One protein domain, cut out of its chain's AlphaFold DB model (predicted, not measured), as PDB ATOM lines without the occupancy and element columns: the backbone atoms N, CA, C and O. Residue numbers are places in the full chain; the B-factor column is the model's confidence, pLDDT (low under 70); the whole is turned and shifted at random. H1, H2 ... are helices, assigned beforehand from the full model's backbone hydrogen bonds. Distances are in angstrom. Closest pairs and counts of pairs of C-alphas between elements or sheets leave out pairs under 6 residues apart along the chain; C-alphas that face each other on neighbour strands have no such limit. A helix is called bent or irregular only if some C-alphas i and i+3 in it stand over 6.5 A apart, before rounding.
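This is residues 112 to 178 of the 192 residues of the protein "Hypothetical protein" of Polarella glacialis (UniProt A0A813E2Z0). One long helix, H3, reaches out as an arm from a small head in which two shorter helices, H1 and H2, cross each other; H2 and H3 make a V, with its corner at the tight turn between them. The first part of H3 packs on the beginning of H1, while residues 160 to 178 stick out free and make much of the length. The printed part has 67 residues with three named helices, H1, H2 and H3 in that order, and no named strand; its class is all helix. The whole is only just loose, close to extended, with a radius of gyration of the C-alphas of 16.3 A, and its outline is flat, spanning 50 by 29 by 15 A.

Begin with H3, residues 149 to 176, which has a kink of 31 degrees near residue 156. Its residues 152 to 159 alone touch H1, residues 112 to 126, which meets them with residues 112 to 115 alone. Look there for the closest C-alphas of the two, those of Leu 114 and Tyr 155, 6.4 A apart. H1 and H3 run opposite ways at a steep tilt of 49 degrees. From H1 go on to H2, residues 133 to 146, which touches it with 11 pairs of C-alphas within 8 A. Their closest C-alphas are those of Leu 123 and Val 136, 5.9 A apart. H1 and H2 run opposite ways at a steep tilt of 65 degrees. H2 and H3 are close but not clearly touching: their closest C-alphas, those of Trp 144 and Lys 152, are 7.8 A apart. These two run opposite ways at a steep tilt of 66 degrees. In the backbone of H2 every O i to N i+4 pair is within hydrogen-bond range; in H1 8 of 11 are, and in H3 22 of 24.

Find C-alpha 149 at (208.733, 267.003, 357.916); from there H3 runs 38.7 A to C-alpha 176 at (241.567, 287.064, 353.515). It is irregular, but only just: C-alphas 151 and 154 are 6.7 A apart. H1 begins at C-alpha 112, at (217.489, 270.290, 365.132), and measures 18.4 A to C-alpha 126. It is irregular too, with C-alphas 118 and 121 7.4 A apart. H2 measures 20.0 A from C-alpha 133 to C-alpha 146.

The two C-alphas farthest apart are those of Pro 129, in the short link from H1 to H2, and Gly 178, at 50.3 A. Without residues 160 to 178, which stand free, the body spans 34 by 17 by 14 A. The link from H2 to H3 is tight, and no link is long. The printed part has no cut. The mean pLDDT of the printed part is 88.8, and one printed residue, Gly 178, is under 70.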
ATOM      1  N   TYR A 112     217.642 270.962 363.844       91.94
ATOM      2  CA  TYR A 112     217.489 270.290 365.132       91.94
ATOM      3  C   TYR A 112     217.912 271.174 366.311       91.94
ATOM      4  O   TYR A 112     217.166 271.288 367.279       91.94
ATOM      5  N   PHE A 113     219.080 271.825 366.255       92.38
ATOM      6  CA  PHE A 113     219.538 272.678 367.358       92.38
ATOM      7  C   PHE A 113     218.683 273.937 367.532       92.38
ATOM      8  O   PHE A 113     218.482 274.367 368.668       92.38
ATOM      9  N   LEU A 114     218.155 274.505 366.445       93.31
ATOM     10  CA  LEU A 114     217.197 275.612 366.506       93.31
ATOM     11  C   LEU A 114     215.920 275.181 367.241       93.31
ATOM     12  O   LEU A 114     215.523 275.829 368.209       93.31
ATOM     13  N   TRP A 115     215.340 274.041 366.855       94.31
ATOM     14  CA  TRP A 115     214.175 273.469 367.531       94.31
ATOM     15  C   TRP A 115     214.471 273.101 368.991       94.31
ATOM     16  O   TRP A 115     213.687 273.421 369.889       94.31
ATOM     17  N   LEU A 116     215.621 272.475 369.256       92.81
ATOM     18  CA  LEU A 116     216.016 272.048 370.594       92.81
ATOM     19  C   LEU A 116     216.170 273.246 371.530       92.81
ATOM     20  O   LEU A 116     215.802 273.137 372.692       92.81
ATOM     21  N   ASN A 117     216.686 274.384 371.055       91.69
ATOM     22  CA  ASN A 117     216.825 275.590 371.874       91.69
ATOM     23  C   ASN A 117     215.469 276.164 372.295       91.69
ATOM     24  O   ASN A 117     215.321 276.555 373.451       91.69
ATOM     25  N   GLU A 118     214.481 276.162 371.398       92.19
ATOM     26  CA  GLU A 118     213.115 276.606 371.705       92.19
ATOM     27  C   GLU A 118     212.400 275.630 372.655       92.19
ATOM     28  O   GLU A 118     211.684 276.042 373.566       92.19
ATOM     29  N   ASN A 119     212.640 274.325 372.497       91.06
ATOM     30  CA  ASN A 119     211.919 273.283 373.231       91.06
ATOM     31  C   ASN A 119     212.642 272.805 374.497       91.06
ATOM     32  O   ASN A 119     212.053 272.089 375.306       91.06
ATOM     33  N   ARG A 120     213.893 273.222 374.733       90.12
ATOM     34  CA  ARG A 120     214.732 272.727 375.839       90.12
ATOM     35  C   ARG A 120     214.052 272.840 377.197       90.12
ATOM     36  O   ARG A 120     214.131 271.918 378.001       90.12
ATOM     37  N   ALA A 121     213.402 273.974 377.450       90.00
ATOM     38  CA  ALA A 121     212.726 274.242 378.713       90.00
ATOM     39  C   ALA A 121     211.489 273.352 378.912       90.00
ATOM     40  O   ALA A 121     211.199 272.964 380.041       90.00
ATOM     41  N   ALA A 122     210.780 273.011 377.832       90.75
ATOM     42  CA  ALA A 122     209.663 272.071 377.878       90.75
ATOM     43  C   ALA A 122     210.169 270.642 378.120       90.75
ATOM     44  O   ALA A 122     209.733 269.991 379.064       90.75
ATOM     45  N   LEU A 123     211.185 270.211 377.367       90.06
ATOM     46  CA  LEU A 123     211.804 268.892 377.521       90.06
ATOM     47  C   LEU A 123     212.392 268.675 378.920       90.06
ATOM     48  O   LEU A 123     212.298 267.583 379.464       90.06
ATOM     49  N   MET A 124     212.968 269.716 379.527       88.38
ATOM     50  CA  MET A 124     213.493 269.639 380.891       88.38
ATOM     51  C   MET A 124     212.393 269.387 381.932       88.38
ATOM     52  O   MET A 124     212.658 268.733 382.933       88.38
ATOM     53  N   LYS A 125     211.168 269.882 381.705       89.50
ATOM     54  CA  LYS A 125     210.018 269.637 382.597       89.50
ATOM     55  C   LYS A 125     209.461 268.222 382.462       89.50
ATOM     56  O   LYS A 125     208.859 267.723 383.403       89.50
ATOM     57  N   GLU A 126     209.643 267.595 381.304       88.25
ATOM     58  CA  GLU A 126     209.221 266.212 381.057       88.25
ATOM     59  C   GLU A 126     210.177 265.180 381.668       88.25
ATOM     60  O   GLU A 126     209.836 264.006 381.796       88.25
ATOM     61  N   ILE A 127     211.381 265.605 382.048       88.31
ATOM     62  CA  ILE A 127     212.386 264.741 382.659       88.31
ATOM     63  C   ILE A 127     212.223 264.780 384.183       88.31
ATOM     64  O   ILE A 127     211.927 265.840 384.740       88.31
ATOM     65  N   PRO A 128     212.440 263.649 384.884       85.62
ATOM     66  CA  PRO A 128     212.379 263.613 386.337       85.62
ATOM     67  C   PRO A 128     213.246 264.694 387.008       85.62
ATOM     68  O   PRO A 128     214.330 265.020 386.504       85.62
ATOM     69  N   PRO A 129     212.826 265.221 388.176       82.88
ATOM     70  CA  PRO A 129     213.627 266.163 388.952       82.88
ATOM     71  C   PRO A 129     215.040 265.617 389.201       82.88
ATOM     72  O   PRO A 129     215.210 264.501 389.686       82.88
ATOM     73  N   GLY A 130     216.063 266.401 388.850       80.62
ATOM     74  CA  GLY A 130     217.469 265.969 388.896       80.62
ATOM     75  C   GLY A 130     218.018 265.408 387.577       80.62
ATOM     76  O   GLY A 130     219.189 265.025 387.519       80.62
ATOM     77  N   GLY A 131     217.207 265.401 386.515       79.62
ATOM     78  CA  GLY A 131     217.636 265.101 385.154       79.62
ATOM     79  C   GLY A 131     218.789 265.981 384.680       79.62
ATOM     80  O   GLY A 131     218.904 267.159 385.028       79.62
ATOM     81  N   LYS A 132     219.673 265.399 383.871       86.94
ATOM     82  CA  LYS A 132     220.836 266.091 383.318       86.94
ATOM     83  C   LYS A 132     220.514 266.626 381.934       86.94
ATOM     84  O   LYS A 132     219.656 266.127 381.214       86.94
ATOM     85  N   VAL A 133     221.312 267.594 381.497       86.06
ATOM     86  CA  VAL A 133     221.252 268.124 380.129       86.06
ATOM     87  C   VAL A 133     221.385 267.017 379.068       86.06
ATOM     88  O   VAL A 133     220.812 267.128 377.990       86.06
ATOM     89  N   THR A 134     222.097 265.931 379.377       90.38
ATOM     90  CA  THR A 134     222.201 264.752 378.506       90.38
ATOM     91  C   THR A 134     220.865 264.054 378.278       90.38
ATOM     92  O   THR A 134     220.642 263.521 377.196       90.38
ATOM     93  N   ASP A 135     219.978 264.067 379.270       90.88
ATOM     94  CA  ASP A 135     218.668 263.423 379.190       90.88
ATOM     95  C   ASP A 135     217.728 264.254 378.306       90.88
ATOM     96  O   ASP A 135     217.013 263.703 377.472       90.88
ATOM     97  N   VAL A 136     217.843 265.589 378.376       90.31
ATOM     98  CA  VAL A 136     217.163 266.523 377.460       90.31
ATOM     99  C   VAL A 136     217.587 266.283 376.018       90.31
ATOM    100  O   VAL A 136     216.736 266.226 375.138       90.31
ATOM    101  N   SER A 137     218.888 266.118 375.765       90.44
ATOM    102  CA  SER A 137     219.382 265.857 374.410       90.44
ATOM    103  C   SER A 137     218.887 264.519 373.857       90.44
ATOM    104  O   SER A 137     218.557 264.444 372.677       90.44
ATOM    105  N   LYS A 138     218.802 263.470 374.690       92.44
ATOM    106  CA  LYS A 138     218.264 262.163 374.277       92.44
ATOM    107  C   LYS A 138     216.776 262.248 373.936       92.44
ATOM    108  O   LYS A 138     216.371 261.799 372.869       92.44
ATOM    109  N   LEU A 139     215.979 262.859 374.817       91.75
ATOM    110  CA  LEU A 139     214.543 263.044 374.598       91.75
ATOM    111  C   LEU A 139     214.277 263.937 373.379       91.75
ATOM    112  O   LEU A 139     213.437 263.617 372.542       91.75
ATOM    113  N   GLY A 140     215.023 265.036 373.263       93.06
ATOM    114  CA  GLY A 140     214.944 265.960 372.139       93.06
ATOM    115  C   GLY A 140     215.264 265.284 370.808       93.06
ATOM    116  O   GLY A 140     214.503 265.447 369.862       93.06
ATOM    117  N   GLY A 141     216.328 264.480 370.745       93.06
ATOM    118  CA  GLY A 141     216.695 263.745 369.533       93.06
ATOM    119  C   GLY A 141     215.617 262.752 369.098       93.06
ATOM    120  O   GLY A 141     215.234 262.732 367.930       93.06
ATOM    121  N   ALA A 142     215.061 261.987 370.044       92.88
ATOM    122  CA  ALA A 142     213.969 261.054 369.764       92.88
ATOM    123  C   ALA A 142     212.710 261.774 369.253       92.88
ATOM    124  O   ALA A 142     212.122 261.363 368.253       92.88
ATOM    125  N   LYS A 143     212.325 262.883 369.898       92.75
ATOM    126  CA  LYS A 143     211.177 263.690 369.468       92.75
ATOM    127  C   LYS A 143     211.397 264.320 368.104       92.75
ATOM    128  O   LYS A 143     210.503 264.249 367.274       92.75
ATOM    129  N   TRP A 144     212.575 264.885 367.855       92.94
ATOM    130  CA  TRP A 144     212.910 265.440 366.550       92.94
ATOM    131  C   TRP A 144     212.824 264.376 365.459       92.94
ATOM    132  O   TRP A 144     212.185 264.623 364.444       92.94
ATOM    133  N   LYS A 145     213.372 263.170 365.670       92.75
ATOM    134  CA  LYS A 145     213.275 262.085 364.679       92.75
ATOM    135  C   LYS A 145     211.816 261.695 364.402       92.75
ATOM    136  O   LYS A 145     211.461 261.527 363.241       92.75
ATOM    137  N   ALA A 146     210.975 261.661 365.436       92.69
ATOM    138  CA  ALA A 146     209.545 261.355 365.335       92.69
ATOM    139  C   ALA A 146     208.655 262.507 364.815       92.69
ATOM    140  O   ALA A 146     207.476 262.283 364.546       92.69
ATOM    141  N   MET A 147     209.165 263.739 364.692       90.62
ATOM    142  CA  MET A 147     208.397 264.858 364.131       90.62
ATOM    143  C   MET A 147     208.205 264.697 362.619       90.62
ATOM    144  O   MET A 147     209.102 264.222 361.923       90.62
ATOM    145  N   SER A 148     207.056 265.146 362.107       91.62
ATOM    146  CA  SER A 148     206.808 265.202 360.665       91.62
ATOM    147  C   SER A 148     207.659 266.272 359.989       91.62
ATOM    148  O   SER A 148     208.050 267.267 360.614       91.62
ATOM    149  N   ASP A 149     207.905 266.088 358.696       89.19
ATOM    150  CA  ASP A 149     208.733 267.003 357.916       89.19
ATOM    151  C   ASP A 149     208.136 268.408 357.866       89.19
ATOM    152  O   ASP A 149     208.878 269.360 358.063       89.19
ATOM    153  N   ASP A 150     206.809 268.564 357.827       89.75
ATOM    154  CA  ASP A 150     206.141 269.879 357.903       89.75
ATOM    155  C   ASP A 150     206.506 270.674 359.168       89.75
ATOM    156  O   ASP A 150     206.577 271.904 359.172       89.75
ATOM    157  N   LYS A 151     206.719 269.978 360.292       89.25
ATOM    158  CA  LYS A 151     207.096 270.614 361.562       89.25
ATOM    159  C   LYS A 151     208.596 270.877 361.644       89.25
ATOM    160  O   LYS A 151     209.005 271.785 362.368       89.25
ATOM    161  N   LYS A 152     209.405 270.105 360.915       91.25
ATOM    162  CA  LYS A 152     210.859 270.289 360.790       91.25
ATOM    163  C   LYS A 152     211.210 271.372 359.770       91.25
ATOM    164  O   LYS A 152     212.175 272.105 359.975       91.25
ATOM    165  N   GLU A 153     210.411 271.513 358.719       92.88
ATOM    166  CA  GLU A 153     210.605 272.396 357.573       92.88
ATOM    167  C   GLU A 153     210.936 273.849 357.951       92.88
ATOM    168  O   GLU A 153     211.935 274.367 357.446       92.88
ATOM    169  N   PRO A 154     210.213 274.536 358.865       93.62
ATOM    170  CA  PRO A 154     210.570 275.908 359.229       93.62
ATOM    171  C   PRO A 154     211.963 276.005 359.864       93.62
ATOM    172  O   PRO A 154     212.671 276.992 359.658       93.62
ATOM    173  N   TYR A 155     212.386 274.988 360.615       92.62
ATOM    174  CA  TYR A 155     213.709 274.949 361.233       92.62
ATOM    175  C   TYR A 155     214.797 274.567 360.229       92.62
ATOM    176  O   TYR A 155     215.873 275.163 360.251       92.62
ATOM    177  N   GLN A 156     214.518 273.622 359.328       91.56
ATOM    178  CA  GLN A 156     215.424 273.251 358.242       91.56
ATOM    179  C   GLN A 156     215.642 274.422 357.278       91.56
ATOM    180  O   GLN A 156     216.785 274.746 356.977       91.56
ATOM    181  N   LYS A 157     214.584 275.148 356.888       93.19
ATOM    182  CA  LYS A 157     214.682 276.369 356.068       93.19
ATOM    183  C   LYS A 157     215.520 277.450 356.748       93.19
ATOM    184  O   LYS A 157     216.424 278.003 356.128       93.19
ATOM    185  N   LYS A 158     215.270 277.729 358.035       91.25
ATOM    186  CA  LYS A 158     216.089 278.676 358.818       91.25
ATOM    187  C   LYS A 158     217.560 278.249 358.859       91.25
ATOM    188  O   LYS A 158     218.439 279.087 358.669       91.25
ATOM    189  N   ALA A 159     217.829 276.961 359.072       92.00
ATOM    190  CA  ALA A 159     219.184 276.421 359.084       92.00
ATOM    191  C   ALA A 159     219.858 276.499 357.705       92.00
ATOM    192  O   ALA A 159     221.017 276.889 357.635       92.00
ATOM    193  N   ALA A 160     219.136 276.216 356.619       92.19
ATOM    194  CA  ALA A 160     219.639 276.305 355.250       92.19
ATOM    195  C   ALA A 160     220.011 277.745 354.867       92.19
ATOM    196  O   ALA A 160     221.083 277.982 354.316       92.19
ATOM    197  N   VAL A 161     219.178 278.727 355.231       93.00
ATOM    198  CA  VAL A 161     219.490 280.153 355.023       93.00
ATOM    199  C   VAL A 161     220.726 280.561 355.828       93.00
ATOM    200  O   VAL A 161     221.622 281.219 355.296       93.00
ATOM    201  N   ALA A 162     220.810 280.145 357.094       90.88
ATOM    202  CA  ALA A 162     221.966 280.431 357.940       90.88
ATOM    203  C   ALA A 162     223.249 279.750 357.426       90.88
ATOM    204  O   ALA A 162     224.311 280.370 357.462       90.88
ATOM    205  N   LYS A 163     223.150 278.518 356.903       91.12
ATOM    206  CA  LYS A 163     224.247 277.798 356.237       91.12
ATOM    207  C   LYS A 163     224.717 278.547 354.998       91.12
ATOM    208  O   LYS A 163     225.887 278.882 354.918       91.12
ATOM    209  N   ALA A 164     223.806 278.924 354.104       91.06
ATOM    210  CA  ALA A 164     224.154 279.671 352.899       91.06
ATOM    211  C   ALA A 164     224.812 281.029 353.211       91.06
ATOM    212  O   ALA A 164     225.718 281.461 352.499       91.06
ATOM    213  N   ALA A 165     224.379 281.716 354.274       90.12
ATOM    214  CA  ALA A 165     225.028 282.940 354.739       90.12
ATOM    215  C   ALA A 165     226.436 282.663 355.295       90.12
ATOM    216  O   ALA A 165     227.383 283.363 354.942       90.12
ATOM    217  N   TYR A 166     226.585 281.624 356.120       90.31
ATOM    218  CA  TYR A 166     227.876 281.199 356.657       90.31
ATOM    219  C   TYR A 166     228.858 280.797 355.555       90.31
ATOM    220  O   TYR A 166     230.006 281.225 355.602       90.31
ATOM    221  N   ASP A 167     228.412 280.050 354.545       88.62
ATOM    222  CA  ASP A 167     229.252 279.587 353.438       88.62
ATOM    223  C   ASP A 167     229.840 280.779 352.664       88.62
ATOM    224  O   ASP A 167     231.037 280.801 352.379       88.62
ATOM    225  N   LYS A 168     229.053 281.841 352.434       89.19
ATOM    226  CA  LYS A 168     229.543 283.092 351.820       89.19
ATOM    227  C   LYS A 168     230.605 283.784 352.675       89.19
ATOM    228  O   LYS A 168     231.683 284.102 352.178       89.19
ATOM    229  N   VAL A 169     230.328 283.972 353.968       87.75
ATOM    230  CA  VAL A 169     231.271 284.623 354.896       87.75
ATOM    231  C   VAL A 169     232.543 283.780 355.062       87.75
ATOM    232  O   VAL A 169     233.644 284.316 355.162       87.75
ATOM    233  N   MET A 170     232.430 282.451 355.042       85.19
ATOM    234  CA  MET A 170     233.573 281.540 355.099       85.19
ATOM    235  C   MET A 170     234.435 281.589 353.841       85.19
ATOM    236  O   MET A 170     235.654 281.479 353.961       85.19
ATOM    237  N   VAL A 171     233.843 281.745 352.654       85.88
ATOM    238  CA  VAL A 171     234.600 281.934 351.405       85.88
ATOM    239  C   VAL A 171     235.436 283.213 351.479       85.88
ATOM    240  O   VAL A 171     236.628 283.183 351.168       85.88
ATOM    241  N   GLU A 172     234.856 284.315 351.959       84.69
ATOM    242  CA  GLU A 172     235.583 285.576 352.160       84.69
ATOM    243  C   GLU A 172     236.683 285.438 353.216       84.69
ATOM    244  O   GLU A 172     237.831 285.795 352.956       84.69
ATOM    245  N   TYR A 173     236.371 284.823 354.360       84.06
ATOM    246  CA  TYR A 173     237.339 284.555 355.422       84.06
ATOM    247  C   TYR A 173     238.525 283.710 354.929       84.06
ATOM    248  O   TYR A 173     239.680 284.044 355.190       84.06
ATOM    249  N   LYS A 174     238.271 282.639 354.162       82.00
ATOM    250  CA  LYS A 174     239.328 281.804 353.561       82.00
ATOM    251  C   LYS A 174     240.223 282.610 352.611       82.00
ATOM    252  O   LYS A 174     241.429 282.364 352.563       82.00
ATOM    253  N   LYS A 175     239.654 283.573 351.876       81.44
ATOM    254  CA  LYS A 175     240.382 284.441 350.938       81.44
ATOM    255  C   LYS A 175     241.270 285.462 351.656       81.44
ATOM    256  O   LYS A 175     242.374 285.721 351.186       81.44
ATOM    257  N   THR A 176     240.820 286.030 352.775       75.38
ATOM    258  CA  THR A 176     241.567 287.064 353.515       75.38
ATOM    259  C   THR A 176     242.585 286.497 354.502       75.38
ATOM    260  O   THR A 176     243.626 287.111 354.703       75.38
ATOM    261  N   ASN A 177     242.320 285.330 355.099       71.38
ATOM    262  CA  ASN A 177     243.170 284.750 356.148       71.38
ATOM    263  C   ASN A 177     244.213 283.734 355.644       71.38
ATOM    264  O   ASN A 177     244.850 283.083 356.468       71.38
ATOM    265  N   GLY A 178     244.411 283.603 354.325       56.19
ATOM    266  CA  GLY A 178     245.429 282.725 353.731       56.19
ATOM    267  C   GLY A 178     245.175 281.246 354.036       56.19
ATOM    268  O   GLY A 178     245.665 280.720 355.030       56.19
TER     269      GLY A 178